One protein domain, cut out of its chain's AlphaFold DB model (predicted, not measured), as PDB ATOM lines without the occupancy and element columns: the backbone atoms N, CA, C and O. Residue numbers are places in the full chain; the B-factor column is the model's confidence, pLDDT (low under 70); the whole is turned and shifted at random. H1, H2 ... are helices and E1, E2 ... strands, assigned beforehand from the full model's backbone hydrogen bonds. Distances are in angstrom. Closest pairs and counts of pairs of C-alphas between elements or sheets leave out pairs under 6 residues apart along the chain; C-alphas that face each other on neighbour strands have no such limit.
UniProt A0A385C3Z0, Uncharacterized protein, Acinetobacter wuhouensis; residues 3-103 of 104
ATOM      1  N   ASN A   3     -32.919 -11.188 -32.647       91.88
ATOM      2  CA  ASN A   3     -32.914 -11.407 -31.218       91.88
ATOM      3  C   ASN A   3     -32.694 -12.899 -30.971       91.88
ATOM      4  O   ASN A   3     -33.261 -13.737 -31.667       91.88
ATOM      5  N   ARG A   4     -31.876 -13.235 -29.973       93.62
ATOM      6  CA  ARG A   4     -31.603 -14.624 -29.595       93.62
ATOM      7  C   ARG A   4     -32.143 -14.900 -28.204       93.62
ATOM      8  O   ARG A   4     -31.753 -14.238 -27.245       93.62
ATOM      9  N   TRP A   5     -32.986 -15.915 -28.116       94.81
ATOM     10  CA  TRP A   5     -33.648 -16.361 -26.905       94.81
ATOM     11  C   TRP A   5     -33.051 -17.677 -26.433       94.81
ATOM     12  O   TRP A   5     -32.781 -18.577 -27.231       94.81
ATOM     13  N   HIS A   6     -32.851 -17.793 -25.124       92.88
ATOM     14  CA  HIS A   6     -32.288 -18.995 -24.525       92.88
ATOM     15  C   HIS A   6     -32.812 -19.209 -23.105       92.88
ATOM     16  O   HIS A   6     -33.219 -18.267 -22.425       92.88
ATOM     17  N   SER A   7     -32.835 -20.465 -22.659       87.62
ATOM     18  CA  SER A   7     -33.442 -20.845 -21.378       87.62
ATOM     19  C   SER A   7     -32.667 -20.347 -20.151       87.62
ATOM     20  O   SER A   7     -33.264 -20.194 -19.082       87.62
ATOM     21  N   ASP A   8     -31.373 -20.064 -20.315       86.75
ATOM     22  CA  ASP A   8     -30.463 -19.584 -19.270       86.75
ATOM     23  C   ASP A   8     -30.319 -18.055 -19.215       86.75
ATOM     24  O   ASP A   8     -29.600 -17.547 -18.353       86.75
ATOM     25  N   GLN A   9     -30.985 -17.305 -20.102       85.19
ATOM     26  CA  GLN A   9     -30.856 -15.852 -20.083       85.19
ATOM     27  C   GLN A   9     -31.528 -15.273 -18.834       85.19
ATOM     28  O   GLN A   9     -32.693 -15.546 -18.541       85.19
ATOM     29  N   GLU A  10     -30.793 -14.420 -18.118       80.25
ATOM     30  CA  GLU A  10     -31.278 -13.712 -16.923       80.25
ATOM     31  C   GLU A  10     -32.069 -12.429 -17.256       80.25
ATOM     32  O   GLU A  10     -32.508 -11.707 -16.363       80.25
ATOM     33  N   ASN A  11     -32.256 -12.126 -18.543       84.00
ATOM     34  CA  ASN A  11     -33.007 -10.971 -19.035       84.00
ATOM     35  C   ASN A  11     -34.415 -11.382 -19.533       84.00
ATOM     36  O   ASN A  11     -34.864 -12.516 -19.369       84.00
ATOM     37  N   ASN A  12     -35.114 -10.460 -20.203       84.50
ATOM     38  CA  ASN A  12     -36.432 -10.711 -20.799       84.50
ATOM     39  C   ASN A  12     -36.400 -11.579 -22.081       84.50
ATOM     40  O   ASN A  12     -37.420 -11.657 -22.756       84.50
ATOM     41  N   MET A  13     -35.284 -12.234 -22.416       88.94
ATOM     42  CA  MET A  13     -35.107 -13.082 -23.611       88.94
ATOM     43  C   MET A  13     -35.100 -14.576 -23.266       88.94
ATOM     44  O   MET A  13     -34.477 -15.404 -23.934       88.94
ATOM     45  N   ARG A  14     -35.818 -14.927 -22.200       92.50
ATOM     46  CA  ARG A  14     -36.111 -16.304 -21.823       92.50
ATOM     47  C   ARG A  14     -37.500 -16.714 -22.334       92.50
ATOM     48  O   ARG A  14     -38.475 -16.045 -21.966       92.50
ATOM     49  N   PRO A  15     -37.612 -17.793 -23.136       91.31
ATOM     50  CA  PRO A  15     -38.902 -18.359 -23.521       91.31
ATOM     51  C   PRO A  15     -39.679 -18.875 -22.303       91.31
ATOM     52  O   PRO A  15     -39.093 -19.391 -21.348       91.31
ATOM     53  N   ASP A  16     -41.003 -18.772 -22.357       93.06
ATOM     54  CA  ASP A  16     -41.904 -19.281 -21.314       93.06
ATOM     55  C   ASP A  16     -42.111 -20.796 -21.452       93.06
ATOM     56  O   ASP A  16     -42.281 -21.515 -20.463       93.06
ATOM     57  N   VAL A  17     -42.047 -21.298 -22.690       92.81
ATOM     58  CA  VAL A  17     -42.113 -22.727 -23.014       92.81
ATOM     59  C   VAL A  17     -40.711 -23.336 -22.973       92.81
ATOM     60  O   VAL A  17     -39.755 -22.781 -23.512       92.81
ATOM     61  N   LYS A  18     -40.579 -24.515 -22.358       92.94
ATOM     62  CA  LYS A  18     -39.315 -25.265 -22.336       92.94
ATOM     63  C   LYS A  18     -39.126 -26.070 -23.619       92.94
ATOM     64  O   LYS A  18     -40.038 -26.775 -24.057       92.94
ATOM     65  N   ALA A  19     -37.924 -26.008 -24.182       93.12
ATOM     66  CA  ALA A  19     -37.525 -26.863 -25.291       93.12
ATOM     67  C   ALA A  19     -37.281 -28.305 -24.821       93.12
ATOM     68  O   ALA A  19     -36.729 -28.538 -23.747       93.12
ATOM     69  N   LEU A  20     -37.677 -29.272 -25.647       94.56
ATOM     70  CA  LEU A  20     -37.301 -30.674 -25.507       94.56
ATOM     71  C   LEU A  20     -35.864 -30.898 -26.004       94.56
ATOM     72  O   LEU A  20     -35.428 -30.189 -26.924       94.56
ATOM     73  N   PRO A  21     -35.160 -31.919 -25.477       94.81
ATOM     74  CA  PRO A  21     -33.796 -32.233 -25.888       94.81
ATOM     75  C   PRO A  21     -33.690 -32.458 -27.397       94.81
ATOM     76  O   PRO A  21     -34.604 -32.992 -28.028       94.81
ATOM     77  N   CYS A  22     -32.574 -32.052 -27.993       94.06
ATOM     78  CA  CYS A  22     -32.230 -32.318 -29.382       94.06
ATOM     79  C   CYS A  22     -32.225 -33.834 -29.672       94.06
ATOM     80  O   CYS A  22     -31.536 -34.572 -28.969       94.06
ATOM     81  N   PRO A  23     -32.918 -34.330 -30.719       90.12
ATOM     82  CA  PRO A  23     -32.987 -35.766 -30.994       90.12
ATOM     83  C   PRO A  23     -31.645 -36.333 -31.473       90.12
ATOM     84  O   PRO A  23     -31.438 -37.540 -31.406       90.12
ATOM     85  N   TRP A  24     -30.733 -35.475 -31.945       91.00
ATOM     86  CA  TRP A  24     -29.398 -35.873 -32.394       91.00
ATOM     87  C   TRP A  24     -28.355 -35.838 -31.273       91.00
ATOM     88  O   TRP A  24     -27.453 -36.669 -31.275       91.00
ATOM     89  N   CYS A  25     -28.476 -34.910 -30.316       92.81
ATOM     90  CA  CYS A  25     -27.543 -34.803 -29.189       92.81
ATOM     91  C   CYS A  25     -27.969 -35.640 -27.972       92.81
ATOM     92  O   CYS A  25     -27.129 -36.018 -27.162       92.81
ATOM     93  N   GLY A  26     -29.262 -35.963 -27.852       90.44
ATOM     94  CA  GLY A  26     -29.805 -36.768 -26.758       90.44
ATOM     95  C   GLY A  26     -30.189 -35.952 -25.522       90.44
ATOM     96  O   GLY A  26     -30.331 -34.731 -25.578       90.44
ATOM     97  N   GLU A  27     -30.418 -36.638 -24.403       90.50
ATOM     98  CA  GLU A  27     -30.820 -36.016 -23.132       90.50
ATOM     99  C   GLU A  27     -29.791 -34.992 -22.624       90.50
ATOM    100  O   GLU A  27     -28.586 -35.167 -22.791       90.50
ATOM    101  N   GLY A  28     -30.268 -33.914 -21.992       88.56
ATOM    102  CA  GLY A  28     -29.429 -32.828 -21.477       88.56
ATOM    103  C   GLY A  28     -29.085 -31.756 -22.513       88.56
ATOM    104  O   GLY A  28     -28.524 -30.720 -22.162       88.56
ATOM    105  N   SER A  29     -29.437 -31.963 -23.786       91.88
ATOM    106  CA  SER A  29     -29.194 -30.992 -24.858       91.88
ATOM    107  C   SER A  29     -30.250 -29.886 -24.963       91.88
ATOM    108  O   SER A  29     -30.132 -29.004 -25.813       91.88
ATOM    109  N   GLU A  30     -31.269 -29.876 -24.099       90.56
ATOM    110  CA  GLU A  30     -32.245 -28.782 -24.007       90.56
ATOM    111  C   GLU A  30     -31.586 -27.423 -23.719       90.56
ATOM    112  O   GLU A  30     -32.075 -26.385 -24.161       90.56
ATOM    113  N   GLN A  31     -30.438 -27.435 -23.036       90.31
ATOM    114  CA  GLN A  31     -29.622 -26.254 -22.740       90.31
ATOM    115  C   GLN A  31     -28.833 -25.732 -23.950       90.31
ATOM    116  O   GLN A  31     -28.089 -24.767 -23.819       90.31
ATOM    117  N   PHE A  32     -28.908 -26.406 -25.097       92.81
ATOM    118  CA  PHE A  32     -28.273 -25.963 -26.338       92.81
ATOM    119  C   PHE A  32     -29.296 -25.414 -27.332       92.81
ATOM    120  O   PHE A  32     -28.921 -25.027 -28.440       92.81
ATOM    121  N   ILE A  33     -30.584 -25.403 -26.966       94.81
ATOM    122  CA  ILE A  33     -31.658 -24.970 -27.853       94.81
ATOM    123  C   ILE A  33     -31.838 -23.466 -27.740       94.81
ATOM    124  O   ILE A  33     -32.347 -22.954 -26.743       94.81
ATOM    125  N   VAL A  34     -31.451 -22.772 -28.801       95.94
ATOM    126  CA  VAL A  34     -31.638 -21.332 -28.972       95.94
ATOM    127  C   VAL A  34     -32.813 -21.075 -29.906       95.94
ATOM    128  O   VAL A  34     -33.099 -21.874 -30.799       95.94
ATOM    129  N   ILE A  35     -33.505 -19.959 -29.697       96.19
ATOM    130  CA  ILE A  35     -34.580 -19.508 -30.573       96.19
ATOM    131  C   ILE A  35     -34.181 -18.141 -31.102       96.19
ATOM    132  O   ILE A  35     -34.065 -17.183 -30.342       96.19
ATOM    133  N   ASP A  36     -33.949 -18.060 -32.404       95.88
ATOM    134  CA  ASP A  36     -33.621 -16.808 -33.068       95.88
ATOM    135  C   ASP A  36     -34.917 -16.207 -33.630       95.88
ATOM    136  O   ASP A  36     -35.618 -16.854 -34.410       95.88
ATOM    137  N   SER A  37     -35.258 -14.988 -33.214       95.12
ATOM    138  CA  SER A  37     -36.398 -14.215 -33.708       95.12
ATOM    139  C   SER A  37     -35.934 -13.034 -34.548       95.12
ATOM    140  O   SER A  37     -34.892 -12.422 -34.308       95.12
ATOM    141  N   LYS A  38     -36.725 -12.691 -35.561       94.44
ATOM    142  CA  LYS A  38     -36.482 -11.552 -36.437       94.44
ATOM    143  C   LYS A  38     -37.782 -10.907 -36.869       94.44
ATOM    144  O   LYS A  38     -38.801 -11.572 -37.042       94.44
ATOM    145  N   ILE A  39     -37.706  -9.603 -37.094       92.44
ATOM    146  CA  ILE A  39     -38.817  -8.842 -37.649       92.44
ATOM    147  C   ILE A  39     -38.823  -8.964 -39.178       92.44
ATOM    148  O   ILE A  39     -37.798  -8.763 -39.837       92.44
ATOM    149  N   MET A  40     -39.976  -9.295 -39.738       89.56
ATOM    150  CA  MET A  40     -40.231  -9.450 -41.164       89.56
ATOM    151  C   MET A  40     -41.148  -8.315 -41.610       89.56
ATOM    152  O   MET A  40     -42.222  -8.123 -41.049       89.56
ATOM    153  N   ASN A  41     -40.721  -7.561 -42.622       88.38
ATOM    154  CA  ASN A  41     -41.516  -6.483 -43.204       88.38
ATOM    155  C   ASN A  41     -41.996  -6.913 -44.587       88.38
ATOM    156  O   ASN A  41     -41.185  -7.358 -45.403       88.38
ATOM    157  N   PHE A  42     -43.282  -6.751 -44.863       84.88
ATOM    158  CA  PHE A  42     -43.887  -7.097 -46.145       84.88
ATOM    159  C   PHE A  42     -44.990  -6.100 -46.498       84.88
ATOM    160  O   PHE A  42     -45.414  -5.296 -45.670       84.88
ATOM    161  N   GLU A  43     -45.407  -6.098 -47.760       87.81
ATOM    162  CA  GLU A  43     -46.427  -5.186 -48.267       87.81
ATOM    163  C   GLU A  43     -47.655  -5.992 -48.687       87.81
ATOM    164  O   GLU A  43     -47.552  -6.906 -49.507       87.81
ATOM    165  N   VAL A  44     -48.814  -5.654 -48.127       78.56
ATOM    166  CA  VAL A  44     -50.100  -6.270 -48.470       78.56
ATOM    167  C   VAL A  44     -51.017  -5.169 -48.972       78.56
ATOM    168  O   VAL A  44     -51.280  -4.207 -48.260       78.56
ATOM    169  N   CYS A  45     -51.485  -5.285 -50.216       82.94
ATOM    170  CA  CYS A  45     -52.391  -4.307 -50.833       82.94
ATOM    171  C   CYS A  45     -51.888  -2.844 -50.793       82.94
ATOM    172  O   CYS A  45     -52.699  -1.921 -50.779       82.94
ATOM    173  N   GLY A  46     -50.568  -2.621 -50.801       84.00
ATOM    174  CA  GLY A  46     -49.969  -1.281 -50.727       84.00
ATOM    175  C   GLY A  46     -49.680  -0.777 -49.308       84.00
ATOM    176  O   GLY A  46     -49.137   0.317 -49.149       84.00
ATOM    177  N   GLU A  47     -50.017  -1.552 -48.274       85.81
ATOM    178  CA  GLU A  47     -49.767  -1.214 -46.872       85.81
ATOM    179  C   GLU A  47     -48.591  -2.019 -46.313       85.81
ATOM    180  O   GLU A  47     -48.488  -3.231 -46.516       85.81
ATOM    181  N   LYS A  48     -47.693  -1.341 -45.589       85.44
ATOM    182  CA  LYS A  48     -46.564  -1.988 -44.911       85.44
ATOM    183  C   LYS A  48     -47.057  -2.703 -43.661       85.44
ATOM    184  O   LYS A  48     -47.568  -2.056 -42.751       85.44
ATOM    185  N   GLN A  49     -46.822  -4.004 -43.602       85.12
ATOM    186  CA  GLN A  49     -47.077  -4.839 -42.439       85.12
ATOM    187  C   GLN A  49     -45.767  -5.364 -41.859       85.12
ATOM    188  O   GLN A  49     -44.750  -5.487 -42.551       85.12
ATOM    189  N   THR A  50     -45.804  -5.638 -40.559       87.31
ATOM    190  CA  THR A  50     -44.656  -6.093 -39.784       87.31
ATOM    191  C   THR A  50     -45.079  -7.302 -38.971       87.31
ATOM    192  O   THR A  50     -46.038  -7.212 -38.219       87.31
ATOM    193  N   GLN A  51     -44.358  -8.413 -39.098       91.31
ATOM    194  CA  GLN A  51     -44.596  -9.607 -38.290       91.31
ATOM    195  C   GLN A  51     -43.292 -10.154 -37.727       91.31
ATOM    196  O   GLN A  51     -42.224  -9.973 -38.313       91.31
ATOM    197  N   TRP A  52     -43.365 -10.859 -36.608       93.75
ATOM    198  CA  TRP A  52     -42.242 -11.623 -36.092       93.75
ATOM    199  C   TRP A  52     -42.182 -13.003 -36.740       93.75
ATOM    200  O   TRP A  52     -43.189 -13.653 -36.994       93.75
ATOM    201  N   SER A  53     -40.963 -13.470 -36.972       93.31
ATOM    202  CA  SER A  53     -40.656 -14.859 -37.291       93.31
ATOM    203  C   SER A  53     -39.627 -15.350 -36.286       93.31
ATOM    204  O   SER A  53     -38.683 -14.626 -35.985       93.31
ATOM    205  N   ALA A  54     -39.754 -16.584 -35.814       95.25
ATOM    206  CA  ALA A  54     -38.790 -17.211 -34.920       95.25
ATOM    207  C   ALA A  54     -38.436 -18.622 -35.388       95.25
ATOM    208  O   ALA A  54     -39.241 -19.283 -36.034       95.25
ATOM    209  N   GLN A  55     -37.236 -19.103 -35.091       95.25
ATOM    210  CA  GLN A  55     -36.806 -20.456 -35.433       95.25
ATOM    211  C   GLN A  55     -35.956 -21.024 -34.305       95.25
ATOM    212  O   GLN A  55     -35.039 -20.364 -33.819       95.25
ATOM    213  N   ALA A  56     -36.253 -22.256 -33.900       94.94
ATOM    214  CA  ALA A  56     -35.446 -22.959 -32.919       94.94
ATOM    215  C   ALA A  56     -34.301 -23.714 -33.601       94.94
ATOM    216  O   ALA A  56     -34.473 -24.326 -34.662       94.94
ATOM    217  N   SER A  57     -33.135 -23.722 -32.964       95.56
ATOM    218  CA  SER A  57     -31.994 -24.525 -33.389       95.56
ATOM    219  C   SER A  57     -31.189 -25.041 -32.202       95.56
ATOM    220  O   SER A  57     -31.162 -24.440 -31.132       95.56
ATOM    221  N   CYS A  58     -30.533 -26.182 -32.390       95.38
ATOM    222  CA  CYS A  58     -29.538 -26.700 -31.464       95.38
ATOM    223  C   CYS A  58     -28.170 -26.122 -31.830       95.38
ATOM    224  O   CYS A  58     -27.642 -26.416 -32.902       95.38
ATOM    225  N   HIS A  59     -27.570 -25.335 -30.939       92.44
ATOM    226  CA  HIS A  59     -26.265 -24.720 -31.180       92.44
ATOM    227  C   HIS A  59     -25.117 -25.747 -31.177       92.44
ATOM    228  O   HIS A  59     -24.077 -25.505 -31.780       92.44
ATOM    229  N   GLU A  60     -25.299 -26.911 -30.549       93.06
ATOM    230  CA  GLU A  60     -24.268 -27.954 -30.505       93.06
ATOM    231  C   GLU A  60     -24.100 -28.672 -31.854       93.06
ATOM    232  O   GLU A  60     -22.984 -28.808 -32.349       93.06
ATOM    233  N   CYS A  61     -25.201 -29.121 -32.471       92.94
ATOM    234  CA  CYS A  61     -25.163 -29.899 -33.718       92.94
ATOM    235  C   CYS A  61     -25.626 -29.127 -34.963       92.94
ATOM    236  O   CYS A  61     -25.543 -29.650 -36.072       92.94
ATOM    237  N   GLY A  62     -26.129 -27.902 -34.798       93.12
ATOM    238  CA  GLY A  62     -26.616 -27.047 -35.884       93.12
ATOM    239  C   GLY A  62     -27.995 -27.424 -36.432       93.12
ATOM    240  O   GLY A  62     -28.454 -26.806 -37.389       93.12
ATOM    241  N   ALA A  63     -28.670 -28.423 -35.861       92.81
ATOM    242  CA  ALA A  63     -29.989 -28.823 -36.332       92.81
ATOM    243  C   ALA A  63     -31.051 -27.760 -36.018       92.81
ATOM    244  O   ALA A  63     -31.129 -27.274 -34.892       92.81
ATOM    245  N   SER A  64     -31.907 -27.447 -36.988       92.81
ATOM    246  CA  SER A  64     -32.951 -26.422 -36.879       92.81
ATOM    247  C   SER A  64     -34.344 -27.007 -37.102       92.81
ATOM    248  O   SER A  64     -34.521 -27.856 -37.977       92.81
ATOM    249  N   SER A  65     -35.348 -26.524 -36.365       89.00
ATOM    250  CA  SER A  65     -36.751 -26.750 -36.736       89.00
ATOM    251  C   SER A  65     -37.122 -25.903 -37.955       89.00
ATOM    252  O   SER A  65     -36.390 -24.977 -38.312       89.00
ATOM    253  N   PRO A  66     -38.290 -26.133 -38.570       87.19
ATOM    254  CA  PRO A  66     -38.927 -25.102 -39.378       87.19
ATOM    255  C   PRO A  66     -39.075 -23.784 -38.593       87.19
ATOM    256  O   PRO A  66     -39.166 -23.794 -37.358       87.19
ATOM    257  N   SER A  67     -39.061 -22.652 -39.299       85.31
ATOM    258  CA  SER A  67     -39.406 -21.348 -38.717       85.31
ATOM    259  C   SER A  67     -40.883 -21.297 -38.342       85.31
ATOM    260  O   SER A  67     -41.678 -22.025 -38.914       85.31
ATOM    261  N   SER A  68     -41.274 -20.401 -37.441       83.19
ATOM    262  CA  SER A  68     -42.671 -20.154 -37.081       83.19
ATOM    263  C   SER A  68     -43.517 -19.802 -38.301       83.19
ATOM    264  O   SER A  68     -44.670 -20.196 -38.350       83.19
ATOM    265  N   ASP A  69     -42.932 -19.149 -39.308       79.25
ATOM    266  CA  ASP A  69     -43.524 -18.915 -40.629       79.25
ATOM    267  C   ASP A  69     -43.512 -20.197 -41.491       79.25
ATOM    268  O   ASP A  69     -42.891 -20.267 -42.550       79.25
ATOM    269  N   ILE A  70     -44.123 -21.272 -40.988       64.81
ATOM    270  CA  ILE A  70     -44.249 -22.562 -41.689       64.81
ATOM    271  C   ILE A  70     -45.261 -22.521 -42.844       64.81
ATOM    272  O   ILE A  70     -45.402 -23.504 -43.575       64.81
ATOM    273  N   GLY A  71     -45.939 -21.389 -43.055       63.03
ATOM    274  CA  GLY A  71     -47.046 -21.277 -43.995       63.03
ATOM    275  C   GLY A  71     -48.233 -22.178 -43.610       63.03
ATOM    276  O   GLY A  71     -48.217 -22.821 -42.562       63.03
ATOM    277  N   PRO A  72     -49.276 -22.262 -44.454       60.97
ATOM    278  CA  PRO A  72     -50.517 -22.991 -44.167       60.97
ATOM    279  C   PRO A  72     -50.365 -24.513 -44.347       60.97
ATOM    280  O   PRO A  72     -51.142 -25.158 -45.054       60.97
ATOM    281  N   TRP A  73     -49.312 -25.099 -43.783       62.34
ATOM    282  CA  TRP A  73     -49.102 -26.541 -43.830       62.34
ATOM    283  C   TRP A  73     -49.975 -27.228 -42.776       62.34
ATOM    284  O   TRP A  73     -50.080 -26.724 -41.664       62.34
ATOM    285  N   PRO A  74     -50.570 -28.397 -43.057       68.75
ATOM    286  CA  PRO A  74     -51.228 -29.174 -42.016       68.75
ATOM    287  C   PRO A  74     -50.174 -29.625 -40.998       68.75
ATOM    288  O   PRO A  74     -49.277 -30.403 -41.333       68.75
ATOM    289  N   HIS A  75     -50.251 -29.125 -39.767       75.56
ATOM    290  CA  HIS A  75     -49.318 -29.473 -38.698       75.56
ATOM    291  C   HIS A  75     -50.047 -29.584 -37.347       75.56
ATOM    292  O   HIS A  75     -51.102 -28.980 -37.167       75.56
ATOM    293  N   PRO A  76     -49.493 -30.304 -36.350       83.31
ATOM    294  CA  PRO A  76     -50.156 -30.524 -35.053       83.31
ATOM    295  C   PRO A  76     -50.482 -29.259 -34.242       83.31
ATOM    296  O   PRO A  76     -51.120 -29.349 -33.201       83.31
ATOM    297  N   LEU A  77     -50.008 -28.098 -34.693       86.44
ATOM    298  CA  LEU A  77     -50.165 -26.800 -34.036       86.44
ATOM    299  C   LEU A  77     -51.003 -25.828 -34.886       86.44
ATOM    300  O   LEU A  77     -50.913 -24.627 -34.665       86.44
ATOM    301  N   GLU A  78     -51.744 -26.304 -35.893       85.06
ATOM    302  CA  GLU A  78     -52.472 -25.456 -36.859       85.06
ATOM    303  C   GLU A  78     -53.454 -24.500 -36.163       85.06
ATOM    304  O   GLU A  78     -53.481 -23.307 -36.459       85.06
ATOM    305  N   ASP A  79     -54.197 -24.992 -35.167       85.44
ATOM    306  CA  ASP A  79     -55.101 -24.157 -34.365       85.44
ATOM    307  C   ASP A  79     -54.350 -23.048 -33.614       85.44
ATOM    308  O   ASP A  79     -54.820 -21.913 -33.551       85.44
ATOM    309  N   GLU A  80     -53.170 -23.357 -33.069       86.69
ATOM    310  CA  GLU A  80     -52.338 -22.375 -32.370       86.69
ATOM    311  C   GLU A  80     -51.710 -21.369 -33.339       86.69
ATOM    312  O   GLU A  80     -51.654 -20.184 -33.028       86.69
ATOM    313  N   TYR A  81     -51.281 -21.819 -34.523       87.06
ATOM    314  CA  TYR A  81     -50.750 -20.961 -35.584       87.06
ATOM    315  C   TYR A  81     -51.786 -19.923 -36.025       87.06
ATOM    316  O   TYR A  81     -51.474 -18.741 -36.155       87.06
ATOM    317  N   ASN A  82     -53.038 -20.353 -36.207       85.00
ATOM    318  CA  ASN A  82     -54.136 -19.484 -36.631       85.00
ATOM    319  C   ASN A  82     -54.549 -18.455 -35.566       85.00
ATOM    320  O   ASN A  82     -55.183 -17.454 -35.900       85.00
ATOM    321  N   GLN A  83     -54.221 -18.701 -34.297       87.38
ATOM    322  CA  GLN A  83     -54.524 -17.809 -33.174       87.38
ATOM    323  C   GLN A  83     -53.313 -16.987 -32.720       87.38
ATOM    324  O   GLN A  83     -53.449 -16.174 -31.809       87.38
ATOM    325  N   LEU A  84     -52.145 -17.209 -33.328       89.81
ATOM    326  CA  LEU A  84     -50.898 -16.579 -32.927       89.81
ATOM    327  C   LEU A  84     -50.936 -15.075 -33.205       89.81
ATOM    328  O   LEU A  84     -51.213 -14.651 -34.331       89.81
ATOM    329  N   ASP A  85     -50.600 -14.269 -32.199       91.44
ATOM    330  CA  ASP A  85     -50.343 -12.850 -32.414       91.44
ATOM    331  C   ASP A  85     -48.947 -12.664 -33.028       91.44
ATOM    332  O   ASP A  85     -47.919 -12.655 -32.344       91.44
ATOM    333  N   TRP A  86     -48.917 -12.516 -34.351       91.12
ATOM    334  CA  TRP A  86     -47.693 -12.337 -35.127       91.12
ATOM    335  C   TRP A  86     -46.972 -11.008 -34.857       91.12
ATOM    336  O   TRP A  86     -45.799 -10.875 -35.213       91.12
ATOM    337  N   GLU A  87     -47.618 -10.032 -34.213       91.06
ATOM    338  CA  GLU A  87     -46.987  -8.772 -33.798       91.06
ATOM    339  C   GLU A  87     -46.293  -8.895 -32.426       91.06
ATOM    340  O   GLU A  87     -45.433  -8.074 -32.080       91.06
ATOM    341  N   ASN A  88     -46.578  -9.966 -31.676       93.12
ATOM    342  CA  ASN A  88     -45.996 -10.248 -30.367       93.12
ATOM    343  C   ASN A  88     -44.800 -11.213 -30.462       93.12
ATOM    344  O   ASN A  88     -44.947 -12.434 -30.529       93.12
ATOM    345  N   GLU A  89     -43.582 -10.666 -30.378       94.06
ATOM    346  CA  GLU A  89     -42.334 -11.439 -30.472       94.06
ATOM    347  C   GLU A  89     -42.298 -12.651 -29.530       94.06
ATOM    348  O   GLU A  89     -41.900 -13.746 -29.928       94.06
ATOM    349  N   ARG A  90     -42.717 -12.466 -28.274       94.38
ATOM    350  CA  ARG A  90     -42.637 -13.504 -27.242       94.38
ATOM    351  C   ARG A  90     -43.582 -14.665 -27.542       94.38
ATOM    352  O   ARG A  90     -43.211 -15.816 -27.317       94.38
ATOM    353  N   GLU A  91     -44.775 -14.387 -28.061       94.81
ATOM    354  CA  GLU A  91     -45.701 -15.437 -28.497       94.81
ATOM    355  C   GLU A  91     -45.126 -16.230 -29.667       94.81
ATOM    356  O   GLU A  91     -45.087 -17.461 -29.605       94.81
ATOM    357  N   VAL A  92     -44.575 -15.547 -30.675       94.44
ATOM    358  CA  VAL A  92     -43.941 -16.196 -31.833       94.44
ATOM    359  C   VAL A  92     -42.730 -17.044 -31.422       94.44
ATOM    360  O   VAL A  92     -42.547 -18.157 -31.920       94.44
ATOM    361  N   VAL A  93     -41.927 -16.576 -30.463       95.62
ATOM    362  CA  VAL A  93     -40.809 -17.338 -29.879       95.62
ATOM    363  C   VAL A  93     -41.307 -18.593 -29.172       95.62
ATOM    364  O   VAL A  93     -40.801 -19.685 -29.431       95.62
ATOM    365  N   ASN A  94     -42.313 -18.467 -28.305       95.06
ATOM    366  CA  ASN A  94     -42.899 -19.608 -27.604       95.06
ATOM    367  C   ASN A  94     -43.508 -20.621 -28.584       95.06
ATOM    368  O   ASN A  94     -43.356 -21.829 -28.388       95.06
ATOM    369  N   PHE A  95     -44.134 -20.151 -29.662       94.56
ATOM    370  CA  PHE A  95     -44.625 -21.006 -30.735       94.56
ATOM    371  C   PHE A  95     -43.482 -21.745 -31.444       94.56
ATOM    372  O   PHE A  95     -43.570 -22.957 -31.620       94.56
ATOM    373  N   ALA A  96     -42.362 -21.083 -31.755       94.31
ATOM    374  CA  ALA A  96     -41.192 -21.751 -32.333       94.31
ATOM    375  C   ALA A  96     -40.606 -22.840 -31.410       94.31
ATOM    376  O   ALA A  96     -40.172 -23.886 -31.899       94.31
ATOM    377  N   VAL A  97     -40.661 -22.665 -30.080       94.69
ATOM    378  CA  VAL A  97     -40.318 -23.739 -29.125       94.69
ATOM    379  C   VAL A  97     -41.285 -24.919 -29.237       94.69
ATOM    380  O   VAL A  97     -40.866 -26.075 -29.175       94.69
ATOM    381  N   LYS A  98     -42.584 -24.669 -29.415       93.56
ATOM    382  CA  LYS A  98     -43.558 -25.750 -29.623       93.56
ATOM    383  C   LYS A  98     -43.342 -26.458 -30.959       93.56
ATOM    384  O   LYS A  98     -43.346 -27.684 -30.980       93.56
ATOM    385  N   VAL A  99     -43.073 -25.719 -32.040       92.00
ATOM    386  CA  VAL A  99     -42.708 -26.283 -33.353       92.00
ATOM    387  C   VAL A  99     -41.482 -27.181 -33.220       92.00
ATOM    388  O   VAL A  99     -41.495 -28.306 -33.716       92.00
ATOM    389  N   TRP A 100     -40.459 -26.730 -32.485       92.69
ATOM    390  CA  TRP A 100     -39.340 -27.583 -32.101       92.69
ATOM    391  C   TRP A 100     -39.864 -28.841 -31.419       92.69
ATOM    392  O   TRP A 100     -39.646 -29.932 -31.928       92.69
ATOM    393  N   ASN A 101     -40.607 -28.738 -30.325       92.50
ATOM    394  CA  ASN A 101     -41.080 -29.894 -29.555       92.50
ATOM    395  C   ASN A 101     -41.963 -30.878 -30.349       92.50
ATOM    396  O   ASN A 101     -41.962 -32.069 -30.036       92.50
ATOM    397  N   CYS A 102     -42.663 -30.408 -31.380       87.62
ATOM    398  CA  CYS A 102     -43.520 -31.204 -32.259       87.62
ATOM    399  C   CYS A 102     -42.805 -31.787 -33.489       87.62
ATOM    400  O   CYS A 102     -43.469 -32.420 -34.301       87.62
ATOM    401  N   ARG A 103     -41.482 -31.614 -33.633       73.81
ATOM    402  CA  ARG A 103     -40.667 -32.103 -34.770       73.81
ATOM    403  C   ARG A 103     -40.547 -33.637 -34.902       73.81
ATOM    404  O   ARG A 103     -39.577 -34.100 -35.498       73.81
TER     405      ARG A 103
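This is residues 3 to 103 of the 104 residues of an uncharacterized protein of Acinetobacter wuhouensis (UniProt A0A385C3Z0). A long twisted hairpin, E2 and E3, is the backbone of a four-stranded sheet, with the short strands E1 and E4 along its two edges and the helix H3 packed slantwise over one face. The turn of the hairpin, residues 43 to 48, sticks out free; the small helix H2 lies beside H3, off the sheet, and tiny H1 leads into E2. The printed part has 101 residues, with three named helices and four named strands in the order E1, H1, E2, E3, E4, H2, H3. The sheet, E1 - E2 - E3 - E4, is antiparallel throughout, and the class is mixed, helices and strands. The whole is compact, with a radius of gyration of the C-alphas of 13.9 A, and spans 47 by 32 by 21 A.

E1, residues 3 to 5, begins at C-alpha 3 (-32.914, -11.407, -31.218) and measures 6.6 A. H1, residues 29 to 32, measures 5.3 A. E2, residues 33 to 44, measures 33.4 A and ends at C-alpha 44 (-50.100, -6.270, -48.470). E3, residues 47 to 58, measures 36.0 A. E4, residues 64 to 67, measures 8.4 A, and H2, residues 78 to 83, 8.7 A. H3, residues 89 to 101, measures 18.5 A and ends at C-alpha 101 (-41.080, -29.894, -29.555).

E1, an edge strand, is the antiparallel neighbour of E2, with N 5 and O 35 within hydrogen-bond range at 2.8 A. E2, E3 and E4 form a meander, each strand the antiparallel neighbour of the one before. In the hairpin of E2 and E3, N 40 and O 51 are 2.7 A apart and N 53 and O 38 2.9 A. In the hairpin of E3 and E4, N 65 and O 56 are 2.9 A apart. H3 is on the sheet in two layers, a helix on one face of a sheet, at a height over the sheet of 7.7 A. It lies over E2, E3 and E4, slantwise to the strands, at 56 degrees to E2 on the local plane. The closest C-alphas of E3 and H3, those of Ala 54 and Val 93, are 5.4 A apart. H1 only just grazes the sheet, with 5 pairs of C-alphas within 10 A; its closest C-alpha to E3 is Phe 32, 5.3 A from that of Cys 58. H2 is not on the sheet. H2 and H3 are close but not clearly touching, their closest C-alphas, of Tyr 81 and Phe 95, 7.8 A apart, at a shallow tilt of 8 degrees, opposite ways. In H2 and H3 every O i to N i+4 pair is within hydrogen-bond range; H1 is too short for such a pair.

The two C-alphas farthest apart, those of Glu 27 and Gly 46, are 48.3 A from each other. The printed part has no cut. The link from E1 to H1, 23 residues, is long. The mean pLDDT of the printed part is 88.9, and residues 70 to 74 are under 70.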